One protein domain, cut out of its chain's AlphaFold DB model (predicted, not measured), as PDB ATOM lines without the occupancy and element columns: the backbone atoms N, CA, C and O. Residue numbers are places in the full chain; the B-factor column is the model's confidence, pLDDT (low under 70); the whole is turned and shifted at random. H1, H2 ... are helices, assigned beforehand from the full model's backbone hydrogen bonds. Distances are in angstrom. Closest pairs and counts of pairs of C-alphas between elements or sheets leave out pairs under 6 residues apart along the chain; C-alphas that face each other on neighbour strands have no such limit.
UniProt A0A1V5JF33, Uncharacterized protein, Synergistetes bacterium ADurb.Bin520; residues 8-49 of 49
ATOM      1  N   ALA A   8      36.232  33.877 -43.928       86.25
ATOM      2  CA  ALA A   8      34.894  33.667 -43.392       86.25
ATOM      3  C   ALA A   8      34.319  32.351 -43.928       86.25
ATOM      4  O   ALA A   8      34.290  32.126 -45.138       86.25
ATOM      5  N   VAL A   9      33.830  31.495 -43.028       87.62
ATOM      6  CA  VAL A   9      33.125  30.254 -43.377       87.62
ATOM      7  C   VAL A   9      31.679  30.386 -42.919       87.62
ATOM      8  O   VAL A   9      31.405  30.461 -41.725       87.62
ATOM      9  N   VAL A  10      30.750  30.426 -43.874       85.69
ATOM     10  CA  VAL A  10      29.313  30.553 -43.603       85.69
ATOM     11  C   VAL A  10      28.638  29.220 -43.880       85.69
ATOM     12  O   VAL A  10      28.550  28.779 -45.024       85.69
ATOM     13  N   VAL A  11      28.142  28.582 -42.823       82.56
ATOM     14  CA  VAL A  11      27.412  27.315 -42.911       82.56
ATOM     15  C   VAL A  11      25.919  27.606 -42.797       82.56
ATOM     16  O   VAL A  11      25.419  27.930 -41.725       82.56
ATOM     17  N   THR A  12      25.193  27.502 -43.910       81.81
ATOM     18  CA  THR A  12      23.753  27.823 -43.986       81.81
ATOM     19  C   THR A  12      22.835  26.642 -43.640       81.81
ATOM     20  O   THR A  12      21.616  26.799 -43.590       81.81
ATOM     21  N   GLY A  13      23.389  25.454 -43.382       75.19
ATOM     22  CA  GLY A  13      22.635  24.265 -42.981       75.19
ATOM     23  C   GLY A  13      23.527  23.180 -42.374       75.19
ATOM     24  O   GLY A  13      24.703  23.086 -42.699       75.19
ATOM     25  N   ASN A  14      22.963  22.336 -41.505       74.38
ATOM     26  CA  ASN A  14      23.714  21.347 -40.714       74.38
ATOM     27  C   ASN A  14      24.108  20.055 -41.469       74.38
ATOM     28  O   ASN A  14      24.572  19.106 -40.844       74.38
ATOM     29  N   GLY A  15      23.873  19.979 -42.784       69.56
ATOM     30  CA  GLY A  15      24.223  18.814 -43.605       69.56
ATOM     31  C   GLY A  15      23.259  17.618 -43.550       69.56
ATOM     32  O   GLY A  15      23.444  16.681 -44.321       69.56
ATOM     33  N   LEU A  16      22.181  17.645 -42.750       72.12
ATOM     34  CA  LEU A  16      21.249  16.505 -42.595       72.12
ATOM     35  C   LEU A  16      20.486  16.126 -43.887       72.12
ATOM     36  O   LEU A  16      19.837  15.087 -43.958       72.12
ATOM     37  N   LYS A  17      20.571  16.965 -44.926       77.81
ATOM     38  CA  LYS A  17      19.957  16.737 -46.242       77.81
ATOM     39  C   LYS A  17      20.772  15.786 -47.134       77.81
ATOM     40  O   LYS A  17      20.229  15.276 -48.108       77.81
ATOM     41  N   ASP A  18      22.040  15.526 -46.806       83.88
ATOM     42  CA  ASP A  18      22.918  14.613 -47.551       83.88
ATOM     43  C   ASP A  18      23.053  13.266 -46.826       83.88
ATOM     44  O   ASP A  18      24.056  12.942 -46.183       83.88
ATOM     45  N   VAL A  19      21.989  12.471 -46.932       82.50
ATOM     46  CA  VAL A  19      21.921  11.119 -46.363       82.50
ATOM     47  C   VAL A  19      23.080  10.224 -46.846       82.50
ATOM     48  O   VAL A  19      23.658   9.525 -46.010       82.50
ATOM     49  N   PRO A  20      23.482  10.222 -48.138       84.31
ATOM     50  CA  PRO A  20      24.648   9.460 -48.590       84.31
ATOM     51  C   PRO A  20      25.948   9.809 -47.859       84.31
ATOM     52  O   PRO A  20      26.667   8.899 -47.439       84.31
ATOM     53  N   SER A  21      26.262  11.093 -47.678       82.94
ATOM     54  CA  SER A  21      27.472  11.499 -46.950       82.94
ATOM     55  C   SER A  21      27.411  11.133 -45.470       82.94
ATOM     56  O   SER A  21      28.389  10.604 -44.942       82.94
ATOM     57  N   ALA A  22      26.260  11.315 -44.818       82.75
ATOM     58  CA  ALA A  22      26.073  10.916 -43.422       82.75
ATOM     59  C   ALA A  22      26.271   9.402 -43.220       82.75
ATOM     60  O   ALA A  22      26.930   8.972 -42.272       82.75
ATOM     61  N   ARG A  23      25.773   8.575 -44.150       84.00
ATOM     62  CA  ARG A  23      25.995   7.118 -44.123       84.00
ATOM     63  C   ARG A  23      27.467   6.743 -44.299       84.00
ATOM     64  O   ARG A  23      27.922   5.808 -43.657       84.00
ATOM     65  N   ARG A  24      28.227   7.463 -45.131       83.62
ATOM     66  CA  ARG A  24      29.677   7.221 -45.278       83.62
ATOM     67  C   ARG A  24      30.466   7.598 -44.022       83.62
ATOM     68  O   ARG A  24      31.439   6.927 -43.707       83.62
ATOM     69  N   ALA A  25      30.047   8.646 -43.317       84.88
ATOM     70  CA  ALA A  25      30.745   9.153 -42.136       84.88
ATOM     71  C   ALA A  25      30.533   8.306 -40.865       84.88
ATOM     72  O   ALA A  25      31.344   8.377 -39.951       84.88
ATOM     73  N   THR A  26      29.452   7.524 -40.796       82.31
ATOM     74  CA  THR A  26      29.014   6.821 -39.572       82.31
ATOM     75  C   THR A  26      29.596   5.415 -39.396       82.31
ATOM     76  O   THR A  26      29.476   4.844 -38.316       82.31
ATOM     77  N   GLY A  27      30.271   4.868 -40.411       82.75
ATOM     78  CA  GLY A  27      30.860   3.528 -40.346       82.75
ATOM     79  C   GLY A  27      29.825   2.396 -40.354       82.75
ATOM     80  O   GLY A  27      28.638   2.602 -40.613       82.75
ATOM     81  N   ALA A  28      30.286   1.164 -40.126       83.50
ATOM     82  CA  ALA A  28      29.403   0.003 -40.044       83.50
ATOM     83  C   ALA A  28      28.764  -0.101 -38.643       83.50
ATOM     84  O   ALA A  28      29.454   0.148 -37.652       83.50
ATOM     85  N   PRO A  29      27.483  -0.504 -38.533       83.81
ATOM     86  CA  PRO A  29      26.860  -0.777 -37.243       83.81
ATOM     87  C   PRO A  29      27.575  -1.892 -36.472       83.81
ATOM     88  O   PRO A  29      28.098  -2.838 -37.063       83.81
ATOM     89  N   LEU A  30      27.526  -1.816 -35.143       87.88
ATOM     90  CA  LEU A  30      27.999  -2.879 -34.263       87.88
ATOM     91  C   LEU A  30      27.021  -4.062 -34.306       87.88
ATOM     92  O   LEU A  30      25.878  -3.941 -33.866       87.88
ATOM     93  N   VAL A  31      27.459  -5.199 -34.847       91.12
ATOM     94  CA  VAL A  31      26.652  -6.427 -34.890       91.12
ATOM     95  C   VAL A  31      26.805  -7.168 -33.566       91.12
ATOM     96  O   VAL A  31      27.917  -7.556 -33.203       91.12
ATOM     97  N   VAL A  32      25.698  -7.373 -32.852       92.31
ATOM     98  CA  VAL A  32      25.649  -8.082 -31.565       92.31
ATOM     99  C   VAL A  32      24.701  -9.272 -31.644       92.31
ATOM    100  O   VAL A  32      23.685  -9.212 -32.339       92.31
ATOM    101  N   ASP A  33      25.039 -10.340 -30.930       95.62
ATOM    102  CA  ASP A  33      24.115 -11.444 -30.691       95.62
ATOM    103  C   ASP A  33      23.018 -10.988 -29.711       95.62
ATOM    104  O   ASP A  33      23.219 -10.018 -28.971       95.62
ATOM    105  N   PRO A  34      21.845 -11.650 -29.670       93.75
ATOM    106  CA  PRO A  34      20.772 -11.330 -28.728       93.75
ATOM    107  C   PRO A  34      21.108 -11.810 -27.300       93.75
ATOM    108  O   PRO A  34      20.333 -12.517 -26.661       93.75
ATOM    109  N   ASP A  35      22.284 -11.425 -26.813       96.44
ATOM    110  CA  ASP A  35      22.841 -11.719 -25.502       96.44
ATOM    111  C   ASP A  35      23.336 -10.420 -24.854       96.44
ATOM    112  O   ASP A  35      24.054  -9.617 -25.457       96.44
ATOM    113  N   LEU A  36      22.957 -10.211 -23.594       93.50
ATOM    114  CA  LEU A  36      23.315  -8.991 -22.871       93.50
ATOM    115  C   LEU A  36      24.825  -8.909 -22.601       93.50
ATOM    116  O   LEU A  36      25.390  -7.815 -22.589       93.50
ATOM    117  N   GLY A  37      25.489 -10.052 -22.404       95.31
ATOM    118  CA  GLY A  37      26.934 -10.107 -22.209       95.31
ATOM    119  C   GLY A  37      27.699  -9.689 -23.464       95.31
ATOM    120  O   GLY A  37      28.640  -8.900 -23.373       95.31
ATOM    121  N   ASP A  38      27.274 -10.172 -24.633       93.00
ATOM    122  CA  ASP A  38      27.840  -9.783 -25.926       93.00
ATOM    123  C   ASP A  38      27.698  -8.280 -26.187       93.00
ATOM    124  O   ASP A  38      28.680  -7.623 -26.542       93.00
ATOM    125  N   LEU A  39      26.519  -7.712 -25.909       92.25
ATOM    126  CA  LEU A  39      26.283  -6.273 -26.023       92.25
ATOM    127  C   LEU A  39      27.255  -5.461 -25.159       92.25
ATOM    128  O   LEU A  39      27.917  -4.552 -25.663       92.25
ATOM    129  N   LEU A  40      27.363  -5.788 -23.868       93.62
ATOM    130  CA  LEU A  40      28.206  -5.038 -22.932       93.62
ATOM    131  C   LEU A  40      29.692  -5.111 -23.303       93.62
ATOM    132  O   LEU A  40      30.378  -4.088 -23.260       93.62
ATOM    133  N   ARG A  41      30.188  -6.289 -23.711       93.06
ATOM    134  CA  ARG A  41      31.578  -6.457 -24.172       93.06
ATOM    135  C   ARG A  41      31.861  -5.608 -25.406       93.06
ATOM    136  O   ARG A  41      32.783  -4.797 -25.395       93.06
ATOM    137  N   LYS A  42      31.024  -5.728 -26.438       91.00
ATOM    138  CA  LYS A  42      31.210  -5.012 -27.703       91.00
ATOM    139  C   LYS A  42      31.063  -3.494 -27.550       91.00
ATOM    140  O   LYS A  42      31.757  -2.747 -28.234       91.00
ATOM    141  N   MET A  43      30.214  -3.018 -26.636       88.31
ATOM    142  CA  MET A  43      30.133  -1.591 -26.294       88.31
ATOM    143  C   MET A  43      31.393  -1.082 -25.585       88.31
ATOM    144  O   MET A  43      31.851   0.019 -25.890       88.31
ATOM    145  N   ALA A  44      31.974  -1.865 -24.672       88.62
ATOM    146  CA  ALA A  44      33.221  -1.502 -23.998       88.62
ATOM    147  C   ALA A  44      34.416  -1.458 -24.970       88.62
ATOM    148  O   ALA A  44      35.264  -0.576 -24.865       88.62
ATOM    149  N   GLU A  45      34.457  -2.371 -25.941       84.75
ATOM    150  CA  GLU A  45      35.486  -2.423 -26.990       84.75
ATOM    151  C   GLU A  45      35.303  -1.330 -28.061       84.75
ATOM    152  O   GLU A  45      36.281  -0.794 -28.583       84.75
ATOM    153  N   GLY A  46      34.052  -0.989 -28.394       72.50
ATOM    154  CA  GLY A  46      33.699  -0.026 -29.441       72.50
ATOM    155  C   GLY A  46      33.641   1.440 -28.996       72.50
ATOM    156  O   GLY A  46      33.689   2.324 -29.845       72.50
ATOM    157  N   GLY A  47      33.560   1.716 -27.689       58.38
ATOM    158  CA  GLY A  47      33.429   3.072 -27.128       58.38
ATOM    159  C   GLY A  47      34.708   3.922 -27.122       58.38
ATOM    160  O   GLY A  47      34.677   5.049 -26.634       58.38
ATOM    161  N   ALA A  48      35.825   3.405 -27.643       51.19
ATOM    162  CA  ALA A  48      37.126   4.072 -27.663       51.19
ATOM    163  C   ALA A  48      37.657   4.275 -29.094       51.19
ATOM    164  O   ALA A  48      38.752   3.813 -29.420       51.19
ATOM    165  N   ARG A  49      36.884   4.943 -29.959       49.25
ATOM    166  CA  ARG A  49      37.385   5.599 -31.178       49.25
ATOM    167  C   ARG A  49      36.624   6.886 -31.452       49.25
ATOM    168  O   ARG A  49      35.381   6.851 -31.348       49.25
TER     169      ARG A  49
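Overview. This is residues 8 to 49 of the 49 residues of an uncharacterized protein of Synergistetes bacterium ADurb.Bin520 (UniProt A0A1V5JF33). Look first for H2, the longest helix, at one end of a drawn-out chain: the stretch before it leads out to residues 33 to 35, and there the chain turns and H2 folds back. Away from it sits the much smaller helix H1, and beyond H1 residues 8 to 18 trail off as an unwound tail, so that you see two separate helices strung on a thread with no common core. The printed part has 42 residues with two named helices, H1 then H2, and no named strand; its class is all helix, though under half of the residues, 18 of 42, are in named elements. It is extended, with a radius of gyration of the C-alphas of 16.1 A, and its outline is a rod spanning 48 by 20 by 13 A.

Along the chain. Find C-alpha 36 at (23.315, -8.991, -22.871); from there H2, residues 36 to 46, runs 15.2 A to C-alpha 46 at (33.699, -0.026, -29.441). Then go back to C-alpha 19 at (21.921, 11.119, -46.363), where H1, residues 19 to 25, begins; it measures 10.0 A from first to last C-alpha.

Arrangement. H2 and H1 are apart, with no C-alpha of the one within 8 A of the other. Between them you will find a short link of 10 residues. In both helices every O i to N i+4 pair is within hydrogen-bond range. Residues 8 to 29, of which 19 to 25 belong to H1, stand free, and so do residues 33 to 38, of which 36 to 38 belong to H2.

Size, cuts and confidence. The two C-alphas farthest apart are those of Ala 8 and Asp 35, at 50.3 A. The printed part has no cut and ends at Arg 49, the chain's last residue. The mean pLDDT of the printed part is 83.2; look for values under 70 at residue 15 and residues 47 to 49.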